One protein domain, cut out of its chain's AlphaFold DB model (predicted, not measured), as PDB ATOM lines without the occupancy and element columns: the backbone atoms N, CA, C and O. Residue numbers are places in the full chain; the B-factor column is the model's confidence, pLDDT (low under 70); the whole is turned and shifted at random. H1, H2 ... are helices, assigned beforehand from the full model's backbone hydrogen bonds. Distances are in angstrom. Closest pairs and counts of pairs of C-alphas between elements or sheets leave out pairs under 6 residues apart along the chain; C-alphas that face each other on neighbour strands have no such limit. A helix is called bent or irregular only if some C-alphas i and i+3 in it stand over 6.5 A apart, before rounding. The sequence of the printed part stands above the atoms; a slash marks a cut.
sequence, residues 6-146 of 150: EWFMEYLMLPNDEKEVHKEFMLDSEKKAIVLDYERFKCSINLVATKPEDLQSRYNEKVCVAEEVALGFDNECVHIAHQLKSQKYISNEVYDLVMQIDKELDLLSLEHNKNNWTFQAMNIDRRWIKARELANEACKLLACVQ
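This is residues 6 to 146 of the 150 residues of an uncharacterized protein of Lachnospiraceae bacterium (UniProt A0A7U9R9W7). Four longer helices, H3, the bent H5, H6 and H9, form an elongated core in which each touches the next round a ring, H3 to H5 to H6 to H9 and back to H3, with H3 slanting steeply to its neighbours. At one end of the long axis the small hairpin H1 and H2 packs on H3; at the other end lie the short helices H4, H7 and H8. The printed part has 141 residues, with nine named helices, H1 to H9 in order, and no named strand: the class is all helix. It is compact, with a radius of gyration of the C-alphas of 16.1 A, and spans 48 by 31 by 24 A.

Find C-alpha 6 at (44.140, -34.238, -23.484), where H1 begins, residues 6 to 13. H2 follows, residues 16 to 26, 14.9 A long. From C-alpha 29 at (48.204, -31.563, -39.877) H3 runs 30.1 A to residue 49. H4 is residues 52 to 56. H5, residues 65 to 86, was assigned as one helix by its hydrogen bonds but is bent: C-alphas 75 and 78 are 6.8 A apart, between arms H5a, residues 65 to 75, and H5b, residues 78 to 86. H6, residues 92 to 109, measures 26.2 A; H7 is residues 114 to 117 and H8 residues 119 to 124. H9, residues 126 to 144, runs 27.2 A to C-alpha 144 at (40.560, -20.001, -17.290).

Begin at the hairpin H1 and H2, which only just touch, with 3 pairs of C-alphas within 8 A, the closest Tyr 11 and Lys 19 at 6.8 A. H2 and H3, also a hairpin, only just touch, closest at Lys 23 and Lys 32, 6.3 A. H3 touches H5a at Ser 44 and Phe 73, 5.4 A, and H5b at Asp 37 and Ile 80, 6.4 A, their closest C-alphas. H5a and H5b stand at a steep tilt of 40 degrees. The hairpin H5b and H6 has a shallow tilt of 17 degrees, closest at Ala 81 and Tyr 95, 6.2 A. H6 and H7 only just touch, with 3 pairs of C-alphas within 8 A, and only at the corner. H4 and H8 only just touch, closest at Pro 52 and Met 122, 6.4 A. H9 touches H6 at Ile 101 and Ala 131, 4.7 A, opposite ways at a shallow tilt of 21 degrees. H9 touches H3 at Ala 49 and Arg 132, 4.5 A, at a steep tilt of 42 degrees. Each O i to N i+4 pair is within hydrogen-bond range in H1, H3, H4, H5a, H5b, H8 and H9, against 5 of 7 in H2 and 12 of 14 in H6; H7 is too short for such a pair.

Look at Phe 25 and Glu 111, whose C-alphas are the two farthest apart, 49.0 A. The printed part has no cut and no long link. Confidence is low, under 70, at residues 61 to 62 and 144 to 146 of this model.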
ATOM      1  N   GLU A   6      42.999 -34.354 -24.421       86.25
ATOM      2  CA  GLU A   6      44.140 -34.238 -23.484       86.25
ATOM      3  C   GLU A   6      45.318 -33.467 -24.096       86.25
ATOM      4  O   GLU A   6      45.732 -32.449 -23.548       86.25
ATOM      5  N   TRP A   7      45.767 -33.865 -25.293       89.62
ATOM      6  CA  TRP A   7      46.854 -33.183 -26.012       89.62
ATOM      7  C   TRP A   7      46.565 -31.694 -26.254       89.62
ATOM      8  O   TRP A   7      47.475 -30.870 -26.311       89.62
ATOM      9  N   PHE A   8      45.291 -31.344 -26.437       90.44
ATOM     10  CA  PHE A   8      44.884 -29.975 -26.710       90.44
ATOM     11  C   PHE A   8      44.902 -29.145 -25.430       90.44
ATOM     12  O   PHE A   8      45.350 -28.005 -25.448       90.44
ATOM     13  N   MET A   9      44.480 -29.726 -24.304       87.44
ATOM     14  CA  MET A   9      44.601 -29.082 -22.994       87.44
ATOM     15  C   MET A   9      46.073 -28.863 -22.632       87.44
ATOM     16  O   MET A   9      46.432 -27.756 -22.239       87.44
ATOM     17  N   GLU A  10      46.929 -29.863 -22.866       88.50
ATOM     18  CA  GLU A  10      48.387 -29.740 -22.720       88.50
ATOM     19  C   GLU A  10      48.937 -28.605 -23.592       88.50
ATOM     20  O   GLU A  10      49.636 -27.725 -23.091       88.50
ATOM     21  N   TYR A  11      48.552 -28.551 -24.873       90.19
ATOM     22  CA  TYR A  11      48.922 -27.451 -25.766       90.19
ATOM     23  C   TYR A  11      48.476 -26.087 -25.220       90.19
ATOM     24  O   TYR A  11      49.248 -25.127 -25.240       90.19
ATOM     25  N   LEU A  12      47.246 -25.966 -24.712       88.06
ATOM     26  CA  LEU A  12      46.727 -24.701 -24.186       88.06
ATOM     27  C   LEU A  12      47.476 -24.206 -22.944       88.06
ATOM     28  O   LEU A  12      47.541 -22.983 -22.753       88.06
ATOM     29  N   MET A  13      48.048 -25.120 -22.157       87.25
ATOM     30  CA  MET A  13      48.851 -24.833 -20.964       87.25
ATOM     31  C   MET A  13      50.289 -24.411 -21.281       87.25
ATOM     32  O   MET A  13      50.935 -23.803 -20.430       87.25
ATOM     33  N   LEU A  14      50.788 -24.667 -22.495       88.38
ATOM     34  CA  LEU A  14      52.134 -24.245 -22.879       88.38
ATOM     35  C   LEU A  14      52.300 -22.714 -22.812       88.38
ATOM     36  O   LEU A  14      51.368 -21.969 -23.163       88.38
ATOM     37  N   PRO A  15      53.495 -22.223 -22.443       86.81
ATOM     38  CA  PRO A  15      53.879 -20.830 -22.633       86.81
ATOM     39  C   PRO A  15      53.686 -20.371 -24.086       86.81
ATOM     40  O   PRO A  15      53.779 -21.159 -25.026       86.81
ATOM     41  N   ASN A  16      53.395 -19.085 -24.297       83.44
ATOM     42  CA  ASN A  16      53.091 -18.571 -25.641       83.44
ATOM     43  C   ASN A  16      54.267 -18.713 -26.624       83.44
ATOM     44  O   ASN A  16      54.041 -18.939 -27.809       83.44
ATOM     45  N   ASP A  17      55.501 -18.591 -26.145       85.12
ATOM     46  CA  ASP A  17      56.728 -18.801 -26.916       85.12
ATOM     47  C   ASP A  17      56.938 -20.273 -27.303       85.12
ATOM     48  O   ASP A  17      57.439 -20.561 -28.390       85.12
ATOM     49  N   GLU A  18      56.480 -21.207 -26.470       88.25
ATOM     50  CA  GLU A  18      56.544 -22.644 -26.753       88.25
ATOM     51  C   GLU A  18      55.407 -23.128 -27.660       88.25
ATOM     52  O   GLU A  18      55.595 -24.075 -28.429       88.25
ATOM     53  N   LYS A  19      54.239 -22.470 -27.628       88.56
ATOM     54  CA  LYS A  19      53.074 -22.834 -28.452       88.56
ATOM     55  C   LYS A  19      53.382 -22.837 -29.943       88.56
ATOM     56  O   LYS A  19      53.013 -23.788 -30.624       88.56
ATOM     57  N   GLU A  20      54.081 -21.827 -30.454       86.00
ATOM     58  CA  GLU A  20      54.398 -21.755 -31.888       86.00
ATOM     59  C   GLU A  20      55.354 -22.873 -32.323       86.00
ATOM     60  O   GLU A  20      55.140 -23.512 -33.354       86.00
ATOM     61  N   VAL A  21      56.365 -23.176 -31.503       88.75
ATOM     62  CA  VAL A  21      57.302 -24.279 -31.762       88.75
ATOM     63  C   VAL A  21      56.571 -25.619 -31.704       88.75
ATOM     64  O   VAL A  21      56.724 -26.457 -32.594       88.75
ATOM     65  N   HIS A  22      55.738 -25.824 -30.685       88.12
ATOM     66  CA  HIS A  22      54.972 -27.054 -30.532       88.12
ATOM     67  C   HIS A  22      53.982 -27.244 -31.685       88.12
ATOM     68  O   HIS A  22      53.929 -28.320 -32.283       88.12
ATOM     69  N   LYS A  23      53.251 -26.182 -32.046       88.50
ATOM     70  CA  LYS A  23      52.346 -26.170 -33.194       88.50
ATOM     71  C   LYS A  23      53.092 -26.604 -34.440       88.50
ATOM     72  O   LYS A  23      52.625 -27.524 -35.093       88.50
ATOM     73  N   GLU A  24      54.251 -26.019 -34.742       88.31
ATOM     74  CA  GLU A  24      54.925 -26.262 -36.016       88.31
ATOM     75  C   GLU A  24      55.627 -27.622 -36.118       88.31
ATOM     76  O   GLU A  24      55.560 -28.257 -37.175       88.31
ATOM     77  N   PHE A  25      56.254 -28.091 -35.038       88.81
ATOM     78  CA  PHE A  25      57.125 -29.269 -35.084       88.81
ATOM     79  C   PHE A  25      56.538 -30.530 -34.442       88.81
ATOM     80  O   PHE A  25      56.999 -31.624 -34.764       88.81
ATOM     81  N   MET A  26      55.546 -30.404 -33.553       89.81
ATOM     82  CA  MET A  26      55.006 -31.542 -32.792       89.81
ATOM     83  C   MET A  26      53.609 -31.963 -33.244       89.81
ATOM     84  O   MET A  26      53.268 -33.145 -33.162       89.81
ATOM     85  N   LEU A  27      52.789 -31.022 -33.716       90.44
ATOM     86  CA  LEU A  27      51.429 -31.323 -34.148       90.44
ATOM     87  C   LEU A  27      51.401 -31.832 -35.593       90.44
ATOM     88  O   LEU A  27      52.001 -31.253 -36.501       90.44
ATOM     89  N   ASP A  28      50.639 -32.902 -35.811       92.31
ATOM     90  CA  ASP A  28      50.250 -33.332 -37.149       92.31
ATOM     91  C   ASP A  28      49.285 -32.321 -37.802       92.31
ATOM     92  O   ASP A  28      48.784 -31.387 -37.170       92.31
ATOM     93  N   SER A  29      49.031 -32.491 -39.100       90.69
ATOM     94  CA  SER A  29      48.204 -31.563 -39.877       90.69
ATOM     95  C   SER A  29      46.775 -31.415 -39.347       90.69
ATOM     96  O   SER A  29      46.210 -30.328 -39.452       90.69
ATOM     97  N   GLU A  30      46.195 -32.471 -38.775       90.75
ATOM     98  CA  GLU A  30      44.834 -32.442 -38.231       90.75
ATOM     99  C   GLU A  30      44.792 -31.620 -36.939       90.75
ATOM    100  O   GLU A  30      43.991 -30.693 -36.807       90.75
ATOM    101  N   LYS A  31      45.728 -31.870 -36.020       92.19
ATOM    102  CA  LYS A  31      45.860 -31.095 -34.779       92.19
ATOM    103  C   LYS A  31      46.208 -29.632 -35.038       92.19
ATOM    104  O   LYS A  31      45.669 -28.754 -34.365       92.19
ATOM    105  N   LYS A  32      47.063 -29.351 -36.031       93.19
ATOM    106  CA  LYS A  32      47.349 -27.980 -36.488       93.19
ATOM    107  C   LYS A  32      46.072 -27.269 -36.936       93.19
ATOM    108  O   LYS A  32      45.859 -26.126 -36.542       93.19
ATOM    109  N   ALA A  33      45.222 -27.933 -37.722       92.31
ATOM    110  CA  ALA A  33      43.956 -27.355 -38.172       92.31
ATOM    111  C   ALA A  33      43.035 -27.014 -36.988       92.31
ATOM    112  O   ALA A  33      42.557 -25.887 -36.904       92.31
ATOM    113  N   ILE A  34      42.894 -27.925 -36.019       93.25
ATOM    114  CA  ILE A  34      42.092 -27.698 -34.802       93.25
ATOM    115  C   ILE A  34      42.604 -26.492 -34.003       93.25
ATOM    116  O   ILE A  34      41.813 -25.665 -33.545       93.25
ATOM    117  N   VAL A  35      43.924 -26.367 -33.837       93.00
ATOM    118  CA  VAL A  35      44.533 -25.218 -33.148       93.00
ATOM    119  C   VAL A  35      44.248 -23.913 -33.888       93.00
ATOM    120  O   VAL A  35      43.861 -22.934 -33.252       93.00
ATOM    121  N   LEU A  36      44.393 -23.895 -35.216       92.44
ATOM    122  CA  LEU A  36      44.112 -22.711 -36.030       92.44
ATOM    123  C   LEU A  36      42.639 -22.302 -35.951       92.44
ATOM    124  O   LEU A  36      42.344 -21.116 -35.798       92.44
ATOM    125  N   ASP A  37      41.721 -23.264 -36.008       94.06
ATOM    126  CA  ASP A  37      40.289 -23.004 -35.865       94.06
ATOM    127  C   ASP A  37      39.975 -22.447 -34.474       94.06
ATOM    128  O   ASP A  37      39.280 -21.439 -34.348       94.06
ATOM    129  N   TYR A  38      40.561 -23.015 -33.419       93.19
ATOM    130  CA  TYR A  38      40.412 -22.488 -32.065       93.19
ATOM    131  C   TYR A  38      40.978 -21.069 -31.898       93.19
ATOM    132  O   TYR A  38      40.370 -20.229 -31.227       93.19
ATOM    133  N   GLU A  39      42.127 -20.768 -32.502       92.31
ATOM    134  CA  GLU A  39      42.728 -19.431 -32.488       92.31
ATOM    135  C   GLU A  39      41.846 -18.411 -33.220       92.31
ATOM    136  O   GLU A  39      41.606 -17.321 -32.690       92.31
ATOM    137  N   ARG A  40      41.298 -18.777 -34.385       92.62
ATOM    138  CA  ARG A  40      40.341 -17.953 -35.144       92.62
ATOM    139  C   ARG A  40      39.062 -17.708 -34.358       92.62
ATOM    140  O   ARG A  40      38.673 -16.558 -34.180       92.62
ATOM    141  N   PHE A  41      38.484 -18.763 -33.796       95.19
ATOM    142  CA  PHE A  41      37.322 -18.697 -32.912       95.19
ATOM    143  C   PHE A  41      37.542 -17.723 -31.748       95.19
ATOM    144  O   PHE A  41      36.750 -16.803 -31.529       95.19
ATOM    145  N   LYS A  42      38.668 -17.854 -31.036       93.56
ATOM    146  CA  LYS A  42      39.045 -16.919 -29.964       93.56
ATOM    147  C   LYS A  42      39.221 -15.494 -30.470       93.56
ATOM    148  O   LYS A  42      38.855 -14.555 -29.764       93.56
ATOM    149  N   CYS A  43      39.815 -15.313 -31.645       92.50
ATOM    150  CA  CYS A  43      40.013 -13.999 -32.243       92.50
ATOM    151  C   CYS A  43      38.670 -13.310 -32.517       92.50
ATOM    152  O   CYS A  43      38.475 -12.180 -32.069       92.50
ATOM    153  N   SER A  44      37.717 -14.004 -33.143       94.50
ATOM    154  CA  SER A  44      36.388 -13.458 -33.443       94.50
ATOM    155  C   SER A  44      35.622 -13.061 -32.180       94.50
ATOM    156  O   SER A  44      35.058 -11.968 -32.121       94.50
ATOM    157  N   ILE A  45      35.661 -13.878 -31.120       95.94
ATOM    158  CA  ILE A  45      35.056 -13.509 -29.825       95.94
ATOM    159  C   ILE A  45      35.754 -12.279 -29.234       95.94
ATOM    160  O   ILE A  45      35.088 -11.347 -28.780       95.94
ATOM    161  N   ASN A  46      37.090 -12.234 -29.269       94.62
ATOM    162  CA  ASN A  46      37.846 -11.083 -28.777       94.62
ATOM    163  C   ASN A  46      37.503  -9.798 -29.535       94.62
ATOM    164  O   ASN A  46      37.424  -8.741 -28.911       94.62
ATOM    165  N   LEU A  47      37.274  -9.860 -30.848       93.88
ATOM    166  CA  LEU A  47      36.870  -8.693 -31.634       93.88
ATOM    167  C   LEU A  47      35.531  -8.124 -31.150       93.88
ATOM    168  O   LEU A  47      35.439  -6.917 -30.940       93.88
ATOM    169  N   VAL A  48      34.537  -8.974 -30.872       95.75
ATOM    170  CA  VAL A  48      33.252  -8.537 -30.292       95.75
ATOM    171  C   VAL A  48      33.427  -8.007 -28.863       95.75
ATOM    172  O   VAL A  48      32.803  -7.015 -28.483       95.75
ATOM    173  N   ALA A  49      34.286  -8.644 -28.061       95.94
ATOM    174  CA  ALA A  49      34.567  -8.242 -26.682       95.94
ATOM    175  C   ALA A  49      35.315  -6.898 -26.580       95.94
ATOM    176  O   ALA A  49      35.220  -6.215 -25.552       95.94
ATOM    177  N   THR A  50      36.057  -6.530 -27.627       93.75
ATOM    178  CA  THR A  50      36.884  -5.321 -27.671       93.75
ATOM    179  C   THR A  50      36.005  -4.072 -27.654       93.75
ATOM    180  O   THR A  50      34.920  -4.015 -28.240       93.75
ATOM    181  N   LYS A  51      36.468  -3.042 -26.942       91.75
ATOM    182  CA  LYS A  51      35.776  -1.756 -26.924       91.75
ATOM    183  C   LYS A  51      35.858  -1.095 -28.301       91.75
ATOM    184  O   LYS A  51      36.905  -1.192 -28.943       91.75
ATOM    185  N   PRO A  52      34.803  -0.404 -28.761       90.62
ATOM    186  CA  PRO A  52      34.815   0.225 -30.076       90.62
ATOM    187  C   PRO A  52      36.038   1.128 -30.284       90.62
ATOM    188  O   PRO A  52      36.710   1.015 -31.304       90.62
ATOM    189  N   GLU A  53      36.403   1.945 -29.298       88.62
ATOM    190  CA  GLU A  53      37.537   2.877 -29.380       88.62
ATOM    191  C   GLU A  53      38.864   2.177 -29.697       88.62
ATOM    192  O   GLU A  53      39.650   2.664 -30.512       88.62
ATOM    193  N   ASP A  54      39.086   0.993 -29.122       89.00
ATOM    194  CA  ASP A  54      40.292   0.204 -29.367       89.00
ATOM    195  C   ASP A  54      40.286  -0.408 -30.779       89.00
ATOM    196  O   ASP A  54      41.340  -0.524 -31.411       89.00
ATOM    197  N   LEU A  55      39.111  -0.759 -31.315       85.75
ATOM    198  CA  LEU A  55      38.962  -1.257 -32.687       85.75
ATOM    199  C   LEU A  55      39.226  -0.157 -33.719       85.75
ATOM    200  O   LEU A  55      39.877  -0.419 -34.728       85.75
ATOM    201  N   GLN A  56      38.796   1.079 -33.461       77.81
ATOM    202  CA  GLN A  56      39.004   2.194 -34.391       77.81
ATOM    203  C   GLN A  56      40.488   2.442 -34.686       77.81
ATOM    204  O   GLN A  56      40.841   2.804 -35.800       77.81
ATOM    205  N   SER A  57      41.370   2.194 -33.714       79.25
ATOM    206  CA  SER A  57      42.821   2.310 -33.909       79.25
ATOM    207  C   SER A  57      43.418   1.234 -34.829       79.25
ATOM    208  O   SER A  57      44.503   1.423 -35.378       79.25
ATOM    209  N   ARG A  58      42.726   0.097 -34.992       78.25
ATOM    210  CA  ARG A  58      43.194  -1.076 -35.752       78.25
ATOM    211  C   ARG A  58      42.673  -1.108 -37.184       78.25
ATOM    212  O   ARG A  58      43.299  -1.731 -38.037       78.25
ATOM    213  N   TYR A  59      41.544  -0.457 -37.444       75.31
ATOM    214  CA  TYR A  59      40.904  -0.427 -38.754       75.31
ATOM    215  C   TYR A  59      41.088   0.940 -39.415       75.31
ATOM    216  O   TYR A  59      41.038   1.983 -38.772       75.31
ATOM    217  N   ASN A  60      41.309   0.938 -40.729       72.81
ATOM    218  CA  ASN A  60      41.392   2.170 -41.509       72.81
ATOM    219  C   ASN A  60      40.021   2.879 -41.522       72.81
ATOM    220  O   ASN A  60      38.990   2.212 -41.581       72.81
ATOM    221  N   GLU A  61      39.999   4.214 -41.562       66.69
ATOM    222  CA  GLU A  61      38.782   5.052 -41.527       66.69
ATOM    223  C   GLU A  61      37.757   4.729 -42.632       66.69
ATOM    224  O   GLU A  61      36.593   5.110 -42.542       66.69
ATOM    225  N   LYS A  62      38.178   4.025 -43.689       68.44
ATOM    226  CA  LYS A  62      37.321   3.619 -44.815       68.44
ATOM    227  C   LYS A  62      36.520   2.338 -44.570       68.44
ATOM    228  O   LYS A  62      35.714   1.980 -45.424       68.44
ATOM    229  N   VAL A  63      36.773   1.633 -43.471       78.44
ATOM    230  CA  VAL A  63      36.174   0.326 -43.184       78.44
ATOM    231  C   VAL A  63      35.053   0.474 -42.160       78.44
ATOM    232  O   VAL A  63      35.211   1.129 -41.129       78.44
ATOM    233  N   CYS A  64      33.913  -0.159 -42.432       84.12
ATOM    234  CA  CYS A  64      32.802  -0.218 -41.496       84.12
ATOM    235  C   CYS A  64      33.106  -1.238 -40.391       84.12
ATOM    236  O   CYS A  64      32.801  -2.419 -40.511       84.12
ATOM    237  N   VAL A  65      33.739  -0.782 -39.306       87.88
ATOM    238  CA  VAL A  65      34.226  -1.653 -38.216       87.88
ATOM    239  C   VAL A  65      33.126  -2.558 -37.649       87.88
ATOM    240  O   VAL A  65      33.378  -3.725 -37.370       87.88
ATOM    241  N   ALA A  66      31.906  -2.037 -37.503       89.81
ATOM    242  CA  ALA A  66      30.775  -2.801 -36.986       89.81
ATOM    243  C   ALA A  66      30.406  -3.983 -37.899       89.81
ATOM    244  O   ALA A  66      30.151  -5.076 -37.399       89.81
ATOM    245  N   GLU A  67      30.407  -3.771 -39.219       88.00
ATOM    246  CA  GLU A  67      30.142  -4.832 -40.197       88.00
ATOM    247  C   GLU A  67      31.273  -5.857 -40.210       88.00
ATOM    248  O   GLU A  67      30.989  -7.045 -40.156       88.00
ATOM    249  N   GLU A  68      32.540  -5.436 -40.202       88.50
ATOM    250  CA  GLU A  68      33.677  -6.372 -40.189       88.50
ATOM    251  C   GLU A  68      33.662  -7.294 -38.966       88.50
ATOM    252  O   GLU A  68      33.869  -8.502 -39.082       88.50
ATOM    253  N   VAL A  69      33.391  -6.734 -37.784       90.88
ATOM    254  CA  VAL A  69      33.309  -7.514 -36.544       90.88
ATOM    255  C   VAL A  69      32.139  -8.493 -36.596       90.88
ATOM    256  O   VAL A  69      32.306  -9.653 -36.224       90.88
ATOM    257  N   ALA A  70      30.971  -8.052 -37.067       90.38
ATOM    258  CA  ALA A  70      29.793  -8.909 -37.153       90.38
ATOM    259  C   ALA A  70      29.954 -10.008 -38.212       90.38
ATOM    260  O   ALA A  70      29.684 -11.168 -37.925       90.38
ATOM    261  N   LEU A  71      30.472  -9.675 -39.398       87.56
ATOM    262  CA  LEU A  71      30.713 -10.626 -40.485       87.56
ATOM    263  C   LEU A  71      31.757 -11.680 -40.113       87.56
ATOM    264  O   LEU A  71      31.575 -12.852 -40.448       87.56
ATOM    265  N   GLY A  72      32.833 -11.281 -39.427       84.38
ATOM    266  CA  GLY A  72      33.845 -12.211 -38.922       84.38
ATOM    267  C   GLY A  72      33.325 -13.109 -37.794       84.38
ATOM    268  O   GLY A  72      33.846 -14.206 -37.577       84.38
ATOM    269  N   PHE A  73      32.290 -12.671 -37.075       90.12
ATOM    270  CA  PHE A  73      31.629 -13.491 -36.070       90.12
ATOM    271  C   PHE A  73      30.641 -14.481 -36.703       90.12
ATOM    272  O   PHE A  73      30.776 -15.683 -36.489       90.12
ATOM    273  N   ASP A  74      29.705 -14.001 -37.514       83.25
ATOM    274  CA  ASP A  74      28.642 -14.808 -38.125       83.25
ATOM    275  C   ASP A  74      29.206 -15.915 -39.039       83.25
ATOM    276  O   ASP A  74      29.010 -17.108 -38.799       83.25
ATOM    277  N   ASN A  75      30.028 -15.549 -40.032       75.25
ATOM    278  CA  ASN A  75      30.457 -16.507 -41.060       75.25
ATOM    279  C   ASN A  75      31.419 -17.586 -40.541       75.25
ATOM    280  O   ASN A  75      31.395 -18.721 -41.018       75.25
ATOM    281  N   GLU A  76      32.299 -17.235 -39.602       82.19
ATOM    282  CA  GLU A  76      33.401 -18.112 -39.191       82.19
ATOM    283  C   GLU A  76      33.243 -18.619 -37.755       82.19
ATOM    284  O   GLU A  76      33.411 -19.814 -37.499       82.19
ATOM    285  N   CYS A  77      32.885 -17.752 -36.803       92.00
ATOM    286  CA  CYS A  77      32.900 -18.104 -35.383       92.00
ATOM    287  C   CYS A  77      31.834 -19.150 -35.042       92.00
ATOM    288  O   CYS A  77      32.146 -20.142 -34.383       92.00
ATOM    289  N   VAL A  78      30.598 -18.970 -35.519       93.94
ATOM    290  CA  VAL A  78      29.478 -19.892 -35.257       93.94
ATOM    291  C   VAL A  78      29.768 -21.281 -35.825       93.94
ATOM    292  O   VAL A  78      29.636 -22.285 -35.119       93.94
ATOM    293  N   HIS A  79      30.239 -21.347 -37.073       93.00
ATOM    294  CA  HIS A  79      30.581 -22.614 -37.718       93.00
ATOM    295  C   HIS A  79      31.680 -23.366 -36.958       93.00
ATOM    296  O   HIS A  79      31.523 -24.550 -36.639       93.00
ATOM    297  N   ILE A  80      32.763 -22.668 -36.608       94.69
ATOM    298  CA  ILE A  80      33.872 -23.251 -35.847       94.69
ATOM    299  C   ILE A  80      33.401 -23.684 -34.447       94.69
ATOM    300  O   ILE A  80      33.760 -24.768 -33.983       94.69
ATOM    301  N   ALA A  81      32.538 -22.908 -33.785       95.25
ATOM    302  CA  ALA A  81      32.004 -23.242 -32.465       95.25
ATOM    303  C   ALA A  81      31.273 -24.591 -32.456       95.25
ATOM    304  O   ALA A  81      31.466 -25.398 -31.541       95.25
ATOM    305  N   HIS A  82      30.455 -24.869 -33.477       94.94
ATOM    306  CA  HIS A  82      29.774 -26.159 -33.615       94.94
ATOM    307  C   HIS A  82      30.765 -27.324 -33.707       94.94
ATOM    308  O   HIS A  82      30.593 -28.335 -33.014       94.94
ATOM    309  N   GLN A  83      31.806 -27.180 -34.529       93.62
ATOM    310  CA  GLN A  83      32.831 -28.206 -34.708       93.62
ATOM    311  C   GLN A  83      33.597 -28.449 -33.403       93.62
ATOM    312  O   GLN A  83      33.603 -29.578 -32.899       93.62
ATOM    313  N   LEU A  84      34.135 -27.389 -32.794       93.25
ATOM    314  CA  LEU A  84      34.887 -27.465 -31.540       93.25
ATOM    315  C   LEU A  84      34.048 -28.042 -30.395       93.25
ATOM    316  O   LEU A  84      34.555 -28.838 -29.603       93.25
ATOM    317  N   LYS A  85      32.752 -27.707 -30.313       94.25
ATOM    318  CA  LYS A  85      31.835 -28.299 -29.327       94.25
ATOM    319  C   LYS A  85      31.661 -29.796 -29.565       94.25
ATOM    320  O   LYS A  85      31.774 -30.582 -28.624       94.25
ATOM    321  N   SER A  86      31.389 -30.203 -30.806       92.00
ATOM    322  CA  SER A  86      31.154 -31.614 -31.150       92.00
ATOM    323  C   SER A  86      32.355 -32.504 -30.813       92.00
ATOM    324  O   SER A  86      32.186 -33.640 -30.368       92.00
ATOM    325  N   GLN A  87      33.559 -31.944 -30.937       90.25
ATOM    326  CA  GLN A  87      34.835 -32.593 -30.641       90.25
ATOM    327  C   GLN A  87      35.317 -32.365 -29.195       90.25
ATOM    328  O   GLN A  87      36.353 -32.891 -28.802       90.25
ATOM    329  N   LYS A  88      34.537 -31.649 -28.368       90.50
ATOM    330  CA  LYS A  88      34.810 -31.363 -26.946       90.50
ATOM    331  C   LYS A  88      36.065 -30.511 -26.691       90.50
ATOM    332  O   LYS A  88      36.693 -30.645 -25.641       90.50
ATOM    333  N   TYR A  89      36.413 -29.617 -27.615       90.75
ATOM    334  CA  TYR A  89      37.488 -28.626 -27.448       90.75
ATOM    335  C   TYR A  89      37.033 -27.337 -26.756       90.75
ATOM    336  O   TYR A  89      37.859 -26.587 -26.241       90.75
ATOM    337  N   ILE A  90      35.722 -27.093 -26.694       92.12
ATOM    338  CA  ILE A  90      35.113 -26.023 -25.894       92.12
ATOM    339  C   ILE A  90      34.001 -26.587 -25.009       92.12
ATOM    340  O   ILE A  90      33.408 -27.626 -25.315       92.12
ATOM    341  N   SER A  91      33.712 -25.901 -23.903       91.94
ATOM    342  CA  SER A  91      32.603 -26.266 -23.021       91.94
ATOM    343  C   SER A  91      31.248 -25.909 -23.646       91.94
ATOM    344  O   SER A  91      31.151 -25.047 -24.522       91.94
ATOM    345  N   ASN A  92      30.178 -26.545 -23.154       94.06
ATOM    346  CA  ASN A  92      28.811 -26.168 -23.529       94.06
ATOM    347  C   ASN A  92      28.511 -24.707 -23.178       94.06
ATOM    348  O   ASN A  92      27.864 -24.026 -23.957       94.06
ATOM    349  N   GLU A  93      29.028 -24.222 -22.050       96.38
ATOM    350  CA  GLU A  93      28.823 -22.845 -21.600       96.38
ATOM    351  C   GLU A  93      29.427 -21.824 -22.572       96.38
ATOM    352  O   GLU A  93      28.753 -20.875 -22.964       96.38
ATOM    353  N   VAL A  94      30.664 -22.049 -23.038       95.75
ATOM    354  CA  VAL A  94      31.285 -21.196 -24.065       95.75
ATOM    355  C   VAL A  94      30.460 -21.221 -25.349       95.75
ATOM    356  O   VAL A  94      30.193 -20.174 -25.931       95.75
ATOM    357  N   TYR A  95      30.031 -22.405 -25.783       96.50
ATOM    358  CA  TYR A  95      29.201 -22.541 -26.974       96.50
ATOM    359  C   TYR A  95      27.864 -21.787 -26.840       96.50
ATOM    360  O   TYR A  95      27.477 -21.057 -27.749       96.50
ATOM    361  N   ASP A  96      27.178 -21.912 -25.703       97.75
ATOM    362  CA  ASP A  96      25.888 -21.258 -25.465       97.75
ATOM    363  C   ASP A  96      26.025 -19.726 -25.409       97.75
ATOM    364  O   ASP A  96      25.109 -19.010 -25.819       97.75
ATOM    365  N   LEU A  97      27.166 -19.204 -24.944       98.06
ATOM    366  CA  LEU A  97      27.483 -17.775 -25.025       98.06
ATOM    367  C   LEU A  97      27.655 -17.319 -26.477       98.06
ATOM    368  O   LEU A  97      27.101 -16.289 -26.851       98.06
ATOM    369  N   VAL A  98      28.355 -18.094 -27.313       97.19
ATOM    370  CA  VAL A  98      28.547 -17.774 -28.743       97.19
ATOM    371  C   VAL A  98      27.215 -17.709 -29.482       97.19
ATOM    372  O   VAL A  98      26.976 -16.746 -30.202       97.19
ATOM    373  N   MET A  99      26.313 -18.664 -29.243       97.25
ATOM    374  CA  MET A  99      24.976 -18.651 -29.856       97.25
ATOM    375  C   MET A  99      24.126 -17.458 -29.390       97.25
ATOM    376  O   MET A  99      23.271 -16.967 -30.124       97.25
ATOM    377  N   GLN A 100      24.331 -16.974 -28.162       97.69
ATOM    378  CA  GLN A 100      23.648 -15.771 -27.682       97.69
ATOM    379  C   GLN A 100      24.227 -14.494 -28.296       97.69
ATOM    380  O   GLN A 100      23.458 -13.591 -28.606       97.69
ATOM    381  N   ILE A 101      25.548 -14.416 -28.490       97.38
ATOM    382  CA  ILE A 101      26.182 -13.296 -29.202       97.38
ATOM    383  C   ILE A 101      25.631 -13.216 -30.626       97.38
ATOM    384  O   ILE A 101      25.183 -12.149 -31.032       97.38
ATOM    385  N   ASP A 102      25.620 -14.348 -31.332       95.56
ATOM    386  CA  ASP A 102      25.085 -14.480 -32.689       95.56
ATOM    387  C   ASP A 102      23.659 -13.927 -32.780       95.56
ATOM    388  O   ASP A 102      23.378 -12.988 -33.520       95.56
ATOM    389  N   LYS A 103      22.788 -14.384 -31.875       94.50
ATOM    390  CA  LYS A 103      21.415 -13.892 -31.771       94.50
ATOM    391  C   LYS A 103      21.328 -12.377 -31.555       94.50
ATOM    392  O   LYS A 103      20.472 -11.735 -32.158       94.50
ATOM    393  N   GLU A 104      22.141 -11.793 -30.674       95.19
ATOM    394  CA  GLU A 104      22.120 -10.339 -30.445       95.19
ATOM    395  C   GLU A 104      22.556  -9.555 -31.694       95.19
ATOM    396  O   GLU A 104      21.984  -8.499 -31.981       95.19
ATOM    397  N   LEU A 105      23.525 -10.077 -32.452       93.31
ATOM    398  CA  LEU A 105      23.979  -9.476 -33.707       93.31
ATOM    399  C   LEU A 105      22.932  -9.629 -34.820       93.31
ATOM    400  O   LEU A 105      22.621  -8.652 -35.500       93.31
ATOM    401  N   ASP A 106      22.291 -10.789 -34.936       91.31
ATOM    402  CA  ASP A 106      21.198 -11.039 -35.883       91.31
ATOM    403  C   ASP A 106      20.009 -10.091 -35.685       91.31
ATOM    404  O   ASP A 106      19.398  -9.613 -36.648       91.31
ATOM    405  N   LEU A 107      19.694  -9.743 -34.433       91.25
ATOM    406  CA  LEU A 107      18.638  -8.777 -34.119       91.25
ATOM    407  C   LEU A 107      18.915  -7.370 -34.682       91.25
ATOM    408  O   LEU A 107      17.973  -6.580 -34.808       91.25
ATOM    409  N   LEU A 108      20.163  -7.019 -35.008       88.56
ATOM    410  CA  LEU A 108      20.497  -5.754 -35.682       88.56
ATOM    411  C   LEU A 108      20.115  -5.789 -37.171       88.56
ATOM    412  O   LEU A 108      19.739  -4.751 -37.725       88.56
ATOM    413  N   SER A 109      20.169  -6.970 -37.795       84.25
ATOM    414  CA  SER A 109      19.855  -7.198 -39.212       84.25
ATOM    415  C   SER A 109      18.356  -7.134 -39.507       84.25
ATOM    416  O   SER A 109      17.959  -6.668 -40.577       84.25
ATOM    417  N   LEU A 110      17.513  -7.546 -38.554       79.44
ATOM    418  CA  LEU A 110      16.053  -7.632 -38.729       79.44
ATOM    419  C   LEU A 110      15.365  -6.281 -38.975       79.44
ATOM    420  O   LEU A 110      14.291  -6.230 -39.568       79.44
ATOM    421  N   GLU A 111      15.968  -5.181 -38.527       75.56
ATOM    422  CA  GLU A 111      15.397  -3.835 -38.669       75.56
ATOM    423  C   GLU A 111      15.782  -3.154 -39.994       75.56
ATOM    424  O   GLU A 111      15.329  -2.040 -40.256       75.56
ATOM    425  N   HIS A 112      16.630  -3.787 -40.821       72.56
ATOM    426  CA  HIS A 112      17.177  -3.231 -42.070       72.56
ATOM    427  C   HIS A 112      17.692  -1.780 -41.941       72.56
ATOM    428  O   HIS A 112      17.658  -0.992 -42.889       72.56
ATOM    429  N   ASN A 113      18.188  -1.415 -40.756       83.69
ATOM    430  CA  ASN A 113      18.627  -0.066 -40.443       83.69
ATOM    431  C   ASN A 113      20.154   0.014 -40.486       83.69
ATOM    432  O   ASN A 113      20.835  -0.469 -39.586       83.69
ATOM    433  N   LYS A 114      20.698   0.688 -41.504       83.81
ATOM    434  CA  LYS A 114      22.152   0.876 -41.662       83.81
ATOM    435  C   LYS A 114      22.809   1.561 -40.461       83.81
ATOM    436  O   LYS A 114      23.989   1.347 -40.215       83.81
ATOM    437  N   ASN A 115      22.056   2.341 -39.683       88.62
ATOM    438  CA  ASN A 115      22.595   3.005 -38.498       88.62
ATOM    439  C   ASN A 115      22.984   2.015 -37.389       88.62
ATOM    440  O   ASN A 115      23.832   2.358 -36.569       88.62
ATOM    441  N   ASN A 116      22.430   0.795 -37.395       89.69
ATOM    442  CA  ASN A 116      22.775  -0.281 -36.458       89.69
ATOM    443  C   ASN A 116      24.225  -0.774 -36.639       89.69
ATOM    444  O   ASN A 116      24.823  -1.316 -35.708       89.69
ATOM    445  N   TRP A 117      24.802  -0.526 -37.815       90.50
ATOM    446  CA  TRP A 117      26.137  -0.962 -38.220       90.50
ATOM    447  C   TRP A 117      27.126   0.199 -38.240       90.50
ATOM    448  O   TRP A 117      27.963   0.321 -39.122       90.50
ATOM    449  N   THR A 118      27.015   1.105 -37.275       89.25
ATOM    450  CA  THR A 118      27.924   2.247 -37.155       89.25
ATOM    451  C   THR A 118      28.773   2.128 -35.903       89.25
ATOM    452  O   THR A 118      28.373   1.526 -34.908       89.25
ATOM    453  N   PHE A 119      29.925   2.795 -35.914       88.56
ATOM    454  CA  PHE A 119      30.753   2.949 -34.721       88.56
ATOM    455  C   PHE A 119      29.970   3.534 -33.532       88.56
ATOM    456  O   PHE A 119      30.130   3.115 -32.386       88.56
ATOM    457  N   GLN A 120      29.082   4.494 -33.804       90.06
ATOM    458  CA  GLN A 120      28.225   5.080 -32.783       90.06
ATOM    459  C   GLN A 120      27.271   4.033 -32.195       90.06
ATOM    460  O   GLN A 120      27.161   3.941 -30.973       90.06
ATOM    461  N   ALA A 121      26.627   3.215 -33.032       91.88
ATOM    462  CA  ALA A 121      25.751   2.145 -32.566       91.88
ATOM    463  C   ALA A 121      26.494   1.106 -31.724       91.88
ATOM    464  O   ALA A 121      25.966   0.699 -30.694       91.88
ATOM    465  N   MET A 122      27.741   0.758 -32.066       92.75
ATOM    466  CA  MET A 122      28.548  -0.128 -31.218       92.75
ATOM    467  C   MET A 122      28.691   0.403 -29.782       92.75
ATOM    468  O   MET A 122      28.814  -0.384 -28.844       92.75
ATOM    469  N   ASN A 123      28.663   1.722 -29.585       91.44
ATOM    470  CA  ASN A 123      28.811   2.339 -28.268       91.44
ATOM    471  C   ASN A 123      27.508   2.437 -27.468       91.44
ATOM    472  O   ASN A 123      27.553   2.374 -26.241       91.44
ATOM    473  N   ILE A 124      26.366   2.615 -28.135       93.81
ATOM    474  CA  ILE A 124      25.109   2.986 -27.462       93.81
ATOM    475  C   ILE A 124      23.990   1.958 -27.622       93.81
ATOM    476  O   ILE A 124      23.043   1.964 -26.835       93.81
ATOM    477  N   ASP A 125      24.055   1.100 -28.640       94.94
ATOM    478  CA  ASP A 125      23.012   0.116 -28.884       94.94
ATOM    479  C   ASP A 125      23.098  -1.005 -27.848       94.94
ATOM    480  O   ASP A 125      24.143  -1.633 -27.647       94.94
ATOM    481  N   ARG A 126      21.968  -1.280 -27.193       95.44
ATOM    482  CA  ARG A 126      21.868  -2.300 -26.146       95.44
ATOM    483  C   ARG A 126      22.288  -3.694 -26.621       95.44
ATOM    484  O   ARG A 126      22.817  -4.446 -25.811       95.44
ATOM    485  N   ARG A 127      22.065  -4.036 -27.896       95.31
ATOM    486  CA  ARG A 127      22.405  -5.346 -28.476       95.31
ATOM    487  C   ARG A 127      23.913  -5.477 -28.632       95.31
ATOM    488  O   ARG A 127      24.487  -6.458 -28.181       95.31
ATOM    489  N   TRP A 128      24.575  -4.437 -29.147       95.94
ATOM    490  CA  TRP A 128      26.041  -4.375 -29.206       95.94
ATOM    491  C   TRP A 128      26.680  -4.457 -27.821       95.94
ATOM    492  O   TRP A 128      27.645  -5.196 -27.621       95.94
ATOM    493  N   ILE A 129      26.132  -3.723 -26.849       96.38
ATOM    494  CA  ILE A 129      26.591  -3.788 -25.457       96.38
ATOM    495  C   ILE A 129      26.412  -5.211 -24.916       96.38
ATOM    496  O   ILE A 129      27.346  -5.760 -24.333       96.38
ATOM    497  N   LYS A 130      25.254  -5.835 -25.158       97.75
ATOM    498  CA  LYS A 130      24.970  -7.182 -24.667       97.75
ATOM    499  C   LYS A 130      25.867  -8.243 -25.302       97.75
ATOM    500  O   LYS A 130      26.434  -9.062 -24.582       97.75
ATOM    501  N   ALA A 131      26.050  -8.192 -26.618       97.38
ATOM    502  CA  ALA A 131      26.983  -9.040 -27.354       97.38
ATOM    503  C   ALA A 131      28.406  -8.923 -26.783       97.38
ATOM    504  O   ALA A 131      29.059  -9.932 -26.521       97.38
ATOM    505  N   ARG A 132      28.863  -7.699 -26.486       97.50
ATOM    506  CA  ARG A 132      30.172  -7.458 -25.866       97.50
ATOM    507  C   ARG A 132      30.284  -8.047 -24.461       97.50
ATOM    508  O   ARG A 132      31.327  -8.603 -24.125       97.50
ATOM    509  N   GLU A 133      29.257  -7.920 -23.622       97.94
ATOM    510  CA  GLU A 133      29.245  -8.526 -22.280       97.94
ATOM    511  C   GLU A 133      29.389 -10.050 -22.355       97.94
ATOM    512  O   GLU A 133      30.229 -10.627 -21.662       97.94
ATOM    513  N   LEU A 134      28.607 -10.686 -23.230       98.38
ATOM    514  CA  LEU A 134      28.643 -12.130 -23.461       98.38
ATOM    515  C   LEU A 134      30.008 -12.577 -24.002       98.38
ATOM    516  O   LEU A 134      30.571 -13.559 -23.522       98.38
ATOM    517  N   ALA A 135      30.575 -11.824 -24.949       97.75
ATOM    518  CA  ALA A 135      31.895 -12.095 -25.509       97.75
ATOM    519  C   ALA A 135      33.002 -11.982 -24.452       97.75
ATOM    520  O   ALA A 135      33.881 -12.838 -24.383       97.75
ATOM    521  N   ASN A 136      32.935 -10.978 -23.571       97.56
ATOM    522  CA  ASN A 136      33.872 -10.857 -22.453       97.56
ATOM    523  C   ASN A 136      33.787 -12.054 -21.501       97.56
ATOM    524  O   ASN A 136      34.819 -12.524 -21.020       97.56
ATOM    525  N   GLU A 137      32.586 -12.562 -21.232       97.50
ATOM    526  CA  GLU A 137      32.416 -13.753 -20.400       97.50
ATOM    527  C   GLU A 137      32.995 -15.004 -21.074       97.50
ATOM    528  O   GLU A 137      33.764 -15.741 -20.454       97.50
ATOM    529  N   ALA A 138      32.744 -15.183 -22.373       96.44
ATOM    530  CA  ALA A 138      33.340 -16.265 -23.149       96.44
ATOM    531  C   ALA A 138      34.880 -16.192 -23.132       96.44
ATOM    532  O   ALA A 138      35.545 -17.204 -22.902       96.44
ATOM    533  N   CYS A 139      35.463 -14.996 -23.280       95.19
ATOM    534  CA  CYS A 139      36.911 -14.794 -23.180       95.19
ATOM    535  C   CYS A 139      37.476 -15.187 -21.810       95.19
ATOM    536  O   CYS A 139      38.555 -15.781 -21.753       95.19
ATOM    537  N   LYS A 140      36.771 -14.902 -20.706       94.06
ATOM    538  CA  LYS A 140      37.205 -15.324 -19.362       94.06
ATOM    539  C   LYS A 140      37.235 -16.842 -19.241       94.06
ATOM    540  O   LYS A 140      38.247 -17.380 -18.801       94.06
ATOM    541  N   LEU A 141      36.177 -17.527 -19.675       91.44
ATOM    542  CA  LEU A 141      36.113 -18.991 -19.635       91.44
ATOM    543  C   LEU A 141      37.239 -19.624 -20.465       91.44
ATOM    544  O   LEU A 141      37.923 -20.532 -19.997       91.44
ATOM    545  N   LEU A 142      37.500 -19.081 -21.656       90.06
ATOM    546  CA  LEU A 142      38.578 -19.534 -22.544       90.06
ATOM    547  C   LEU A 142      39.984 -19.243 -21.988       90.06
ATOM    548  O   LEU A 142      40.936 -19.950 -22.327       90.06
ATOM    549  N   ALA A 143      40.136 -18.222 -21.142       82.88
ATOM    550  CA  ALA A 143      41.384 -17.914 -20.442       82.88
ATOM    551  C   ALA A 143      41.577 -18.759 -19.171       82.88
ATOM    552  O   ALA A 143      42.710 -19.096 -18.833       82.88
ATOM    553  N   CYS A 144      40.501 -19.137 -18.475       66.25
ATOM    554  CA  CYS A 144      40.560 -20.001 -17.290       66.25
ATOM    555  C   CYS A 144      41.101 -21.401 -17.609       66.25
ATOM    556  O   CYS A 144      41.809 -21.971 -16.784       66.25
ATOM    557  N   VAL A 145      40.875 -21.906 -18.826       59.69
ATOM    558  CA  VAL A 145      41.499 -23.152 -19.313       59.69
ATOM    559  C   VAL A 145      43.035 -23.076 -19.297       59.69
ATOM    560  O   VAL A 145      43.698 -24.095 -19.148       59.69
ATOM    561  N   GLN A 146      43.618 -21.874 -19.378       52.72
ATOM    562  CA  GLN A 146      45.069 -21.655 -19.391       52.72
ATOM    563  C   GLN A 146      45.681 -21.445 -17.992       52.72
ATOM    564  O   GLN A 146      46.891 -21.273 -17.893       52.72
TER     565      GLN A 146